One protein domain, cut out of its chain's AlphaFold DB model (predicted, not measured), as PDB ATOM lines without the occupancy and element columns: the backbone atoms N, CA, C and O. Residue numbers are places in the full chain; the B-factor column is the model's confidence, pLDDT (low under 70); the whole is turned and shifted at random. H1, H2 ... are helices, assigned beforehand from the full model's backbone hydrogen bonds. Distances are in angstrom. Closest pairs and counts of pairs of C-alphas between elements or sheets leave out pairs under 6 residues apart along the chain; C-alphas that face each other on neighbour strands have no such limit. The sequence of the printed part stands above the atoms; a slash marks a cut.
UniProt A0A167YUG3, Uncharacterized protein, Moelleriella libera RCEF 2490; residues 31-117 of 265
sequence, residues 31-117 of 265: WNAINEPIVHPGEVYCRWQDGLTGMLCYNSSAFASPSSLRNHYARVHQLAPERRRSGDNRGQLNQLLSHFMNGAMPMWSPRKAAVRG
ATOM      1  N   TRP A  31      48.963 -25.881  11.585       90.19
ATOM      2  CA  TRP A  31      48.625 -26.034  12.996       90.19
ATOM      3  C   TRP A  31      47.225 -25.490  13.258       90.19
ATOM      4  O   TRP A  31      46.778 -24.540  12.606       90.19
ATOM      5  N   ASN A  32      46.504 -26.110  14.186       88.69
ATOM      6  CA  ASN A  32      45.213 -25.600  14.626       88.69
ATOM      7  C   ASN A  32      45.355 -24.567  15.764       88.69
ATOM      8  O   ASN A  32      46.454 -24.257  16.214       88.69
ATOM      9  N   ALA A  33      44.225 -24.039  16.248       87.25
ATOM     10  CA  ALA A  33      44.196 -23.021  17.307       87.25
ATOM     11  C   ALA A  33      44.796 -23.474  18.655       87.25
ATOM     12  O   ALA A  33      45.075 -22.637  19.505       87.25
ATOM     13  N   ILE A  34      44.963 -24.781  18.862       87.62
ATOM     14  CA  ILE A  34      45.495 -25.377  20.094       87.62
ATOM     15  C   ILE A  34      46.836 -26.085  19.855       87.62
ATOM     16  O   ILE A  34      47.220 -26.953  20.632       87.62
ATOM     17  N   ASN A  35      47.539 -25.714  18.782       89.31
ATOM     18  CA  ASN A  35      48.863 -26.223  18.432       89.31
ATOM     19  C   ASN A  35      48.935 -27.739  18.145       89.31
ATOM     20  O   ASN A  35      49.963 -28.376  18.353       89.31
ATOM     21  N   GLU A  36      47.859 -28.335  17.630       92.19
ATOM     22  CA  GLU A  36      47.895 -29.695  17.078       92.19
ATOM     23  C   GLU A  36      48.133 -29.641  15.561       92.19
ATOM     24  O   GLU A  36      47.527 -28.803  14.874       92.19
ATOM     25  N   PRO A  37      48.961 -30.541  15.002       93.25
ATOM     26  CA  PRO A  37      49.223 -30.545  13.576       93.25
ATOM     27  C   PRO A  37      48.013 -31.049  12.789       93.25
ATOM     28  O   PRO A  37      47.324 -32.007  13.160       93.25
ATOM     29  N   ILE A  38      47.783 -30.412  11.649       92.38
ATOM     30  CA  ILE A  38      46.699 -30.720  10.728       92.38
ATOM     31  C   ILE A  38      47.231 -31.655   9.641       92.38
ATOM     32  O   ILE A  38      47.921 -31.234   8.712       92.38
ATOM     33  N   VAL A  39      46.859 -32.930   9.744       92.19
ATOM     34  CA  VAL A  39      47.080 -33.927   8.689       92.19
ATOM     35  C   VAL A  39      45.817 -34.011   7.840       92.19
ATOM     36  O   VAL A  39      44.744 -34.386   8.329       92.19
ATOM     37  N   HIS A  40      45.915 -33.633   6.566       90.00
ATOM     38  CA  HIS A  40      44.758 -33.670   5.678       90.00
ATOM     39  C   HIS A  40      44.477 -35.105   5.204       90.00
ATOM     40  O   HIS A  40      45.372 -35.952   5.148       90.00
ATOM     41  N   PRO A  41      43.219 -35.428   4.857       85.88
ATOM     42  CA  PRO A  41      42.887 -36.737   4.304       85.88
ATOM     43  C   PRO A  41      43.720 -37.046   3.059       85.88
ATOM     44  O   PRO A  41      43.940 -36.164   2.246       85.88
ATOM     45  N   GLY A  42      44.143 -38.298   2.887       87.88
ATOM     46  CA  GLY A  42      44.928 -38.716   1.719       87.88
ATOM     47  C   GLY A  42      46.421 -38.388   1.801       87.88
ATOM     48  O   GLY A  42      47.180 -38.922   1.004       87.88
ATOM     49  N   GLU A  43      46.874 -37.597   2.772       91.38
ATOM     50  CA  GLU A  43      48.308 -37.389   2.977       91.38
ATOM     51  C   GLU A  43      49.013 -38.678   3.382       91.38
ATOM     52  O   GLU A  43      48.519 -39.446   4.216       91.38
ATOM     53  N   VAL A  44      50.184 -38.888   2.784       93.19
ATOM     54  CA  VAL A  44      51.033 -40.052   3.047       93.19
ATOM     55  C   VAL A  44      52.495 -39.684   3.266       93.19
ATOM     56  O   VAL A  44      53.301 -40.586   3.402       93.19
ATOM     57  N   TYR A  45      52.864 -38.404   3.316       94.38
ATOM     58  CA  TYR A  45      54.238 -37.989   3.609       94.38
ATOM     59  C   TYR A  45      54.286 -37.188   4.908       94.38
ATOM     60  O   TYR A  45      53.399 -36.372   5.176       94.38
ATOM     61  N   CYS A  46      55.335 -37.401   5.706       94.62
ATOM     62  CA  CYS A  46      55.600 -36.550   6.857       94.62
ATOM     63  C   CYS A  46      56.112 -35.185   6.383       94.62
ATOM     64  O   CYS A  46      56.995 -35.107   5.523       94.62
ATOM     65  N   ARG A  47      55.539 -34.118   6.945       94.00
ATOM     66  CA  ARG A  47      55.896 -32.717   6.671       94.00
ATOM     67  C   ARG A  47      56.365 -31.981   7.919       94.00
ATOM     68  O   ARG A  47      56.426 -30.756   7.920       94.00
ATOM     69  N   TRP A  48      56.594 -32.710   9.007       95.31
ATOM     70  CA  TRP A  48      57.160 -32.111  10.200       95.31
ATOM     71  C   TRP A  48      58.534 -31.545   9.858       95.31
ATOM     72  O   TRP A  48      59.348 -32.248   9.253       95.31
ATOM     73  N   GLN A  49      58.737 -30.282  10.210       93.25
ATOM     74  CA  GLN A  49      60.019 -29.602  10.142       93.25
ATOM     75  C   GLN A  49      60.531 -29.462  11.564       93.25
ATOM     76  O   GLN A  49      59.772 -29.078  12.459       93.25
ATOM     77  N   ASP A  50      61.799 -29.784  11.752       90.00
ATOM     78  CA  ASP A  50      62.497 -29.515  12.994       90.00
ATOM     79  C   ASP A  50      62.595 -27.999  13.201       90.00
ATOM     80  O   ASP A  50      62.987 -27.260  12.300       90.00
ATOM     81  N   GLY A  51      62.202 -27.532  14.385       87.81
ATOM     82  CA  GLY A  51      62.224 -26.111  14.719       87.81
ATOM     83  C   GLY A  51      63.637 -25.541  14.850       87.81
ATOM     84  O   GLY A  51      63.805 -24.342  14.655       87.81
ATOM     85  N   LEU A  52      64.633 -26.379  15.159       88.94
ATOM     86  CA  LEU A  52      66.025 -25.953  15.319       88.94
ATOM     87  C   LEU A  52      66.751 -25.919  13.975       88.94
ATOM     88  O   LEU A  52      67.367 -24.919  13.618       88.94
ATOM     89  N   THR A  53      66.658 -27.011  13.217       89.75
ATOM     90  CA  THR A  53      67.417 -27.174  11.968       89.75
ATOM     91  C   THR A  53      66.646 -26.734  10.722       89.75
ATOM     92  O   THR A  53      67.235 -26.568   9.657       89.75
ATOM     93  N   GLY A  54      65.321 -26.583  10.812       87.31
ATOM     94  CA  GLY A  54      64.446 -26.341   9.661       87.31
ATOM     95  C   GLY A  54      64.319 -27.540   8.713       87.31
ATOM     96  O   GLY A  54      63.611 -27.455   7.706       87.31
ATOM     97  N   MET A  55      64.986 -28.660   9.010       89.62
ATOM     98  CA  MET A  55      64.990 -29.839   8.154       89.62
ATOM     99  C   MET A  55      63.679 -30.610   8.280       89.62
ATOM    100  O   MET A  55      63.109 -30.758   9.365       89.62
ATOM    101  N   LEU A  56      63.193 -31.136   7.157       92.75
ATOM    102  CA  LEU A  56      62.043 -32.029   7.169       92.75
ATOM    103  C   LEU A  56      62.406 -33.375   7.802       92.75
ATOM    104  O   LEU A  56      63.538 -33.841   7.715       92.75
ATOM    105  N   CYS A  57      61.400 -34.045   8.368       94.62
ATOM    106  CA  CYS A  57      61.545 -35.393   8.911       94.62
ATOM    107  C   CYS A  57      62.276 -36.322   7.926       94.62
ATOM    108  O   CYS A  57      61.936 -36.363   6.734       94.62
ATOM    109  N   TYR A  58      63.232 -37.093   8.458       93.62
ATOM    110  CA  TYR A  58      64.081 -38.027   7.716       93.62
ATOM    111  C   TYR A  58      63.282 -39.069   6.923       93.62
ATOM    112  O   TYR A  58      63.750 -39.578   5.906       93.62
ATOM    113  N   ASN A  59      62.065 -39.397   7.372       94.00
ATOM    114  CA  ASN A  59      61.216 -40.341   6.667       94.00
ATOM    115  C   ASN A  59      60.579 -39.681   5.434       94.00
ATOM    116  O   ASN A  59      59.506 -39.073   5.498       94.00
ATOM    117  N   SER A  60      61.270 -39.818   4.303       92.06
ATOM    118  CA  SER A  60      60.851 -39.328   2.988       92.06
ATOM    119  C   SER A  60      59.916 -40.290   2.246       92.06
ATOM    120  O   SER A  60      59.343 -39.919   1.220       92.06
ATOM    121  N   SER A  61      59.743 -41.519   2.743       93.56
ATOM    122  CA  SER A  61      58.917 -42.540   2.096       93.56
ATOM    123  C   SER A  61      57.419 -42.312   2.323       93.56
ATOM    124  O   SER A  61      56.992 -41.752   3.337       93.56
ATOM    125  N   ALA A  62      56.599 -42.744   1.361       93.94
ATOM    126  CA  ALA A  62      55.149 -42.728   1.511       93.94
ATOM    127  C   ALA A  62      54.701 -43.746   2.573       93.94
ATOM    128  O   ALA A  62      54.977 -44.941   2.471       93.94
ATOM    129  N   PHE A  63      53.933 -43.297   3.561       94.56
ATOM    130  CA  PHE A  63      53.282 -44.171   4.527       94.56
ATOM    131  C   PHE A  63      52.161 -44.983   3.865       94.56
ATOM    132  O   PHE A  63      51.357 -44.456   3.095       94.56
ATOM    133  N   ALA A  64      52.028 -46.256   4.254       91.94
ATOM    134  CA  ALA A  64      51.011 -47.166   3.713       91.94
ATOM    135  C   ALA A  64      49.564 -46.678   3.921       91.94
ATOM    136  O   ALA A  64      48.654 -47.025   3.165       91.94
ATOM    137  N   SER A  65      49.321 -45.876   4.963       91.19
ATOM    138  CA  SER A  65      48.006 -45.295   5.223       91.19
ATOM    139  C   SER A  65      48.085 -43.971   5.990       91.19
ATOM    140  O   SER A  65      49.031 -43.750   6.753       91.19
ATOM    141  N   PRO A  66      47.038 -43.123   5.910       90.31
ATOM    142  CA  PRO A  66      46.931 -41.918   6.737       90.31
ATOM    143  C   PRO A  66      46.906 -42.203   8.245       90.31
ATOM    144  O   PRO A  66      47.161 -41.317   9.056       90.31
ATOM    145  N   SER A  67      46.523 -43.415   8.656       92.38
ATOM    146  CA  SER A  67      46.584 -43.832  10.061       92.38
ATOM    147  C   SER A  67      48.026 -44.098  10.495       92.38
ATOM    148  O   SER A  67      48.412 -43.658  11.573       92.38
ATOM    149  N   SER A  68      48.830 -44.734   9.635       95.56
ATOM    150  CA  SER A  68      50.264 -44.938   9.873       95.56
ATOM    151  C   SER A  68      51.012 -43.604   9.963       95.56
ATOM    152  O   SER A  68      51.735 -43.373  10.927       95.56
ATOM    153  N   LEU A  69      50.719 -42.664   9.054       95.94
ATOM    154  CA  LEU A  69      51.260 -41.303   9.122       95.94
ATOM    155  C   LEU A  69      50.918 -40.613  10.454       95.94
ATOM    156  O   LEU A  69      51.790 -40.044  11.103       95.94
ATOM    157  N   ARG A  70      49.659 -40.685  10.906       95.12
ATOM    158  CA  ARG A  70      49.253 -40.105  12.199       95.12
ATOM    159  C   ARG A  70      49.974 -40.745  13.387       95.12
ATOM    160  O   ARG A  70      50.337 -40.036  14.319       95.12
ATOM    161  N   ASN A  71      50.192 -42.057  13.347       96.38
ATOM    162  CA  ASN A  71      50.950 -42.764  14.377       96.38
ATOM    163  C   ASN A  71      52.426 -42.333  14.386       96.38
ATOM    164  O   ASN A  71      53.007 -42.141  15.448       96.38
ATOM    165  N   HIS A  72      53.011 -42.103  13.209       97.38
ATOM    166  CA  HIS A  72      54.365 -41.569  13.094       97.38
ATOM    167  C   HIS A  72      54.499 -40.192  13.758       97.38
ATOM    168  O   HIS A  72      55.404 -40.013  14.566       97.38
ATOM    169  N   TYR A  73      53.564 -39.262  13.525       97.00
ATOM    170  CA  TYR A  73      53.553 -37.979  14.246       97.00
ATOM    171  C   TYR A  73      53.503 -38.157  15.769       97.00
ATOM    172  O   TYR A  73      54.268 -37.512  16.484       97.00
ATOM    173  N   ALA A  74      52.651 -39.060  16.257       96.69
ATOM    174  CA  ALA A  74      52.497 -39.293  17.689       96.69
ATOM    175  C   ALA A  74      53.745 -39.917  18.331       96.69
ATOM    176  O   ALA A  74      54.106 -39.539  19.439       96.69
ATOM    177  N   ARG A  75      54.408 -40.862  17.652       97.19
ATOM    178  CA  ARG A  75      55.543 -41.612  18.215       97.19
ATOM    179  C   ARG A  75      56.890 -40.936  18.000       97.19
ATOM    180  O   ARG A  75      57.705 -40.928  18.910       97.19
ATOM    181  N   VAL A  76      57.128 -40.408  16.801       97.12
ATOM    182  CA  VAL A  76      58.437 -39.862  16.404       97.12
ATOM    183  C   VAL A  76      58.538 -38.382  16.744       97.12
ATOM    184  O   VAL A  76      59.574 -37.939  17.219       97.12
ATOM    185  N   HIS A  77      57.457 -37.627  16.549       95.75
ATOM    186  CA  HIS A  77      57.451 -36.183  16.802       95.75
ATOM    187  C   HIS A  77      56.762 -35.801  18.115       95.75
ATOM    188  O   HIS A  77      56.743 -34.626  18.453       95.75
ATOM    189  N   GLN A  78      56.190 -36.763  18.850       96.56
ATOM    190  CA  GLN A  78      55.427 -36.517  20.084       96.56
ATOM    191  C   GLN A  78      54.268 -35.519  19.890       96.56
ATOM    192  O   GLN A  78      53.849 -34.825  20.814       96.56
ATOM    193  N   LEU A  79      53.717 -35.461  18.674       95.12
ATOM    194  CA  LEU A  79      52.613 -34.576  18.315       95.12
ATOM    195  C   LEU A  79      51.351 -35.390  18.067       95.12
ATOM    196  O   LEU A  79      51.349 -36.295  17.237       95.12
ATOM    197  N   ALA A  80      50.249 -35.030  18.723       94.94
ATOM    198  CA  ALA A  80      48.946 -35.643  18.483       94.94
ATOM    199  C   ALA A  80      48.204 -34.899  17.355       94.94
ATOM    200  O   ALA A  80      47.753 -33.775  17.578       94.94
ATOM    201  N   PRO A  81      48.036 -35.481  16.148       93.75
ATOM    202  CA  PRO A  81      47.381 -34.773  15.054       93.75
ATOM    203  C   PRO A  81      45.891 -34.551  15.298       93.75
ATOM    204  O   PRO A  81      45.194 -35.416  15.842       93.75
ATOM    205  N   GLU A  82      45.384 -33.426  14.796       92.19
ATOM    206  CA  GLU A  82      43.972 -33.067  14.881       92.19
ATOM    207  C   GLU A  82      43.098 -34.166  14.248       92.19
ATOM    208  O   GLU A  82      43.223 -34.510  13.065       92.19
ATOM    209  N   ARG A  83      42.142 -34.701  15.015       89.25
ATOM    210  CA  ARG A  83      41.137 -35.617  14.463       89.25
ATOM    211  C   ARG A  83      40.125 -34.840  13.627       89.25
ATOM    212  O   ARG A  83      39.504 -33.888  14.096       89.25
ATOM    213  N   ARG A  84      39.889 -35.302  12.399       85.38
ATOM    214  CA  ARG A  84      38.931 -34.702  11.458       85.38
ATOM    215  C   ARG A  84      37.776 -35.640  11.176       85.38
ATOM    216  O   ARG A  84      37.931 -36.858  11.230       85.38
ATOM    217  N   ARG A  85      36.605 -35.069  10.876       84.62
ATOM    218  CA  ARG A  85      35.393 -35.863  10.631       84.62
ATOM    219  C   ARG A  85      35.557 -36.781   9.419       84.62
ATOM    220  O   ARG A  85      36.220 -36.440   8.435       84.62
ATOM    221  N   SER A  86      34.915 -37.939   9.477       79.38
ATOM    222  CA  SER A  86      34.720 -38.797   8.308       79.38
ATOM    223  C   SER A  86      33.698 -38.160   7.362       79.38
ATOM    224  O   SER A  86      32.773 -37.488   7.811       79.38
ATOM    225  N   GLY A  87      33.884 -38.322   6.053       77.88
ATOM    226  CA  GLY A  87      32.964 -37.788   5.047       77.88
ATOM    227  C   GLY A  87      33.575 -37.743   3.650       77.88
ATOM    228  O   GLY A  87      34.802 -37.720   3.501       77.88
ATOM    229  N   ASP A  88      32.712 -37.725   2.638       76.94
ATOM    230  CA  ASP A  88      33.125 -37.592   1.245       76.94
ATOM    231  C   ASP A  88      33.370 -36.116   0.898       76.94
ATOM    232  O   ASP A  88      32.466 -35.292   0.980       76.94
ATOM    233  N   ASN A  89      34.614 -35.782   0.545       79.94
ATOM    234  CA  ASN A  89      35.030 -34.446   0.106       79.94
ATOM    235  C   ASN A  89      36.007 -34.554  -1.079       79.94
ATOM    236  O   ASN A  89      37.002 -33.832  -1.141       79.94
ATOM    237  N   ARG A  90      35.755 -35.493  -2.006       80.75
ATOM    238  CA  ARG A  90      36.622 -35.778  -3.170       80.75
ATOM    239  C   ARG A  90      37.065 -34.525  -3.930       80.75
ATOM    240  O   ARG A  90      38.251 -34.374  -4.203       80.75
ATOM    241  N   GLY A  91      36.134 -33.619  -4.242       83.06
ATOM    242  CA  GLY A  91      36.432 -32.409  -5.020       83.06
ATOM    243  C   GLY A  91      37.427 -31.478  -4.323       83.06
ATOM    244  O   GLY A  91      38.406 -31.046  -4.928       83.06
ATOM    245  N   GLN A  92      37.223 -31.239  -3.028       86.44
ATOM    246  CA  GLN A  92      38.130 -30.433  -2.211       86.44
ATOM    247  C   GLN A  92      39.476 -31.135  -2.001       86.44
ATOM    248  O   GLN A  92      40.518 -30.496  -2.036       86.44
ATOM    249  N   LEU A  93      39.490 -32.456  -1.835       86.44
ATOM    250  CA  LEU A  93      40.744 -33.188  -1.688       86.44
ATOM    251  C   LEU A  93      41.603 -33.134  -2.962       86.44
ATOM    252  O   LEU A  93      42.806 -32.911  -2.879       86.44
ATOM    253  N   ASN A  94      40.990 -33.266  -4.138       86.19
ATOM    254  CA  ASN A  94      41.711 -33.126  -5.403       86.19
ATOM    255  C   ASN A  94      42.309 -31.724  -5.564       86.19
ATOM    256  O   ASN A  94      43.454 -31.598  -5.985       86.19
ATOM    257  N   GLN A  95      41.568 -30.675  -5.190       88.19
ATOM    258  CA  GLN A  95      42.095 -29.307  -5.197       88.19
ATOM    259  C   GLN A  95      43.278 -29.151  -4.234       88.19
ATOM    260  O   GLN A  95      44.305 -28.603  -4.623       88.19
ATOM    261  N   LEU A  96      43.168 -29.679  -3.010       88.69
ATOM    262  CA  LEU A  96      44.245 -29.660  -2.018       88.69
ATOM    263  C   LEU A  96      45.527 -30.321  -2.551       88.69
ATOM    264  O   LEU A  96      46.599 -29.730  -2.475       88.69
ATOM    265  N   LEU A  97      45.415 -31.524  -3.118       87.56
ATOM    266  CA  LEU A  97      46.561 -32.266  -3.656       87.56
ATOM    267  C   LEU A  97      47.206 -31.532  -4.834       87.56
ATOM    268  O   LEU A  97      48.429 -31.442  -4.906       87.56
ATOM    269  N   SER A  98      46.398 -30.940  -5.716       86.31
ATOM    270  CA  SER A  98      46.908 -30.082  -6.786       86.31
ATOM    271  C   SER A  98      47.667 -28.872  -6.239       86.31
ATOM    272  O   SER A  98      48.694 -28.505  -6.800       86.31
ATOM    273  N   HIS A  99      47.216 -28.258  -5.141       88.00
ATOM    274  CA  HIS A  99      47.973 -27.183  -4.495       88.00
ATOM    275  C   HIS A  99      49.324 -27.682  -3.963       88.00
ATOM    276  O   HIS A  99      50.337 -27.042  -4.238       88.00
ATOM    277  N   PHE A 100      49.372 -28.852  -3.316       85.75
ATOM    278  CA  PHE A 100      50.626 -29.414  -2.794       85.75
ATOM    279  C   PHE A 100      51.654 -29.687  -3.885       85.75
ATOM    280  O   PHE A 100      52.828 -29.386  -3.702       85.75
ATOM    281  N   MET A 101      51.220 -30.216  -5.030       82.69
ATOM    282  CA  MET A 101      52.122 -30.471  -6.159       82.69
ATOM    283  C   MET A 101      52.713 -29.190  -6.754       82.69
ATOM    284  O   MET A 101      53.770 -29.237  -7.373       82.69
ATOM    285  N   ASN A 102      52.054 -28.051  -6.545       83.94
ATOM    286  CA  ASN A 102      52.542 -26.732  -6.938       83.94
ATOM    287  C   ASN A 102      53.279 -26.005  -5.796       83.94
ATOM    288  O   ASN A 102      53.548 -24.813  -5.911       83.94
ATOM    289  N   GLY A 103      53.539 -26.682  -4.674       82.62
ATOM    290  CA  GLY A 103      54.137 -26.100  -3.473       82.62
ATOM    291  C   GLY A 103      53.284 -25.052  -2.758       82.62
ATOM    292  O   GLY A 103      53.778 -24.295  -1.928       82.62
ATOM    293  N   ALA A 104      51.985 -25.007  -3.054       85.19
ATOM    294  CA  ALA A 104      51.043 -24.120  -2.395       85.19
ATOM    295  C   ALA A 104      50.327 -24.844  -1.245       85.19
ATOM    296  O   ALA A 104      49.832 -25.962  -1.405       85.19
ATOM    297  N   MET A 105      50.194 -24.173  -0.100       82.00
ATOM    298  CA  MET A 105      49.343 -24.631   1.000       82.00
ATOM    299  C   MET A 105      48.040 -23.824   1.005       82.00
ATOM    300  O   MET A 105      48.076 -22.621   1.276       82.00
ATOM    301  N   PRO A 106      46.871 -24.423   0.718       80.38
ATOM    302  CA  PRO A 106      45.619 -23.689   0.818       80.38
ATOM    303  C   PRO A 106      45.300 -23.372   2.285       80.38
ATOM    304  O   PRO A 106      45.502 -24.191   3.179       80.38
ATOM    305  N   MET A 107      44.755 -22.178   2.535       78.19
ATOM    306  CA  MET A 107      44.334 -21.736   3.880       78.19
ATOM    307  C   MET A 107      43.062 -22.435   4.381       78.19
ATOM    308  O   MET A 107      42.691 -22.327   5.546       78.19
ATOM    309  N   TRP A 108      42.360 -23.127   3.488       79.62
ATOM    310  CA  TRP A 108      41.186 -23.924   3.804       79.62
ATOM    311  C   TRP A 108      41.575 -25.400   3.877       79.62
ATOM    312  O   TRP A 108      42.578 -25.829   3.312       79.62
ATOM    313  N   SER A 109      40.752 -26.202   4.550       80.12
ATOM    314  CA  SER A 109      40.942 -27.649   4.578       80.12
ATOM    315  C   SER A 109      39.659 -28.389   4.191       80.12
ATOM    316  O   SER A 109      38.582 -27.960   4.614       80.12
ATOM    317  N   PRO A 110      39.744 -29.518   3.450       76.31
ATOM    318  CA  PRO A 110      38.578 -30.250   2.955       76.31
ATOM    319  C   PRO A 110      37.611 -30.763   4.028       76.31
ATOM    320  O   PRO A 110      36.520 -31.227   3.713       76.31
ATOM    321  N   ARG A 111      38.023 -30.808   5.300       79.81
ATOM    322  CA  ARG A 111      37.213 -31.388   6.379       79.81
ATOM    323  C   ARG A 111      37.136 -30.469   7.579       79.81
ATOM    324  O   ARG A 111      38.048 -29.704   7.855       79.81
ATOM    325  N   LYS A 112      36.037 -30.575   8.319       82.94
ATOM    326  CA  LYS A 112      35.888 -29.899   9.607       82.94
ATOM    327  C   LYS A 112      36.593 -30.701  10.699       82.94
ATOM    328  O   LYS A 112      36.631 -31.938  10.645       82.94
ATOM    329  N   ALA A 113      37.080 -29.979  11.700       84.38
ATOM    330  CA  ALA A 113      37.532 -30.543  12.960       84.38
ATOM    331  C   ALA A 113      36.487 -31.511  13.534       84.38
ATOM    332  O   ALA A 113      35.277 -31.260  13.446       84.38
ATOM    333  N   ALA A 114      36.930 -32.629  14.116       85.69
ATOM    334  CA  ALA A 114      36.025 -33.524  14.832       85.69
ATOM    335  C   ALA A 114      35.401 -32.803  16.037       85.69
ATOM    336  O   ALA A 114      34.186 -32.869  16.237       85.69
ATOM    337  N   VAL A 115      36.228 -32.044  16.760       85.19
ATOM    338  CA  VAL A 115      35.857 -31.255  17.937       85.19
ATOM    339  C   VAL A 115      35.583 -29.801  17.531       85.19
ATOM    340  O   VAL A 115      36.353 -29.199  16.781       85.19
ATOM    341  N   ARG A 116      34.481 -29.214  18.019       80.62
ATOM    342  CA  ARG A 116      34.175 -27.786  17.800       80.62
ATOM    343  C   ARG A 116      35.284 -26.902  18.382       80.62
ATOM    344  O   ARG A 116      35.847 -27.227  19.417       80.62
ATOM    345  N   GLY A 117      35.580 -25.785  17.717       75.44
ATOM    346  CA  GLY A 117      36.599 -24.826  18.170       75.44
ATOM    347  C   GLY A 117      38.047 -25.212  17.849       75.44
ATOM    348  O   GLY A 117      38.934 -24.400  18.064       75.44
TER     349      GLY A 117
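Overview. This is residues 31 to 117 of the 265 residues of an uncharacterized protein of Moelleriella libera RCEF 2490 (UniProt A0A167YUG3). Little regular structure: a compact body built mostly of loops, with two short helices, H1 and H2, set apart on different sides of it. The opening stretch, residues 31 to 65, winds through the middle and out to the rim, and residues 98 to 103, with the last part of H2, stick out. The printed part has 87 residues, 23 of them in the two named helices, and no named strand; the class is all helix. It is compact, with a radius of gyration of the C-alphas of 13.0 A, and spans 34 by 30 by 24 A.

Arrangement. After residues 31 to 65 comes H1, residues 66 to 76. A long link of 13 residues leads to H2, residues 90 to 101. The two helices are apart. In both, every O i to N i+4 pair is within hydrogen-bond range.

Along the chain. H1 begins at C-alpha 66, (46.931, -41.918, 6.737), and is 15.2 A long. H2 is 16.7 A long and ends at C-alpha 101, (52.122, -30.471, -6.159).

Size, cuts and confidence. The C-alphas farthest apart, those of Leu 52 and Asp 88, are 37.6 A apart. The printed part has no cut, and no printed residue is under 70 in pLDDT.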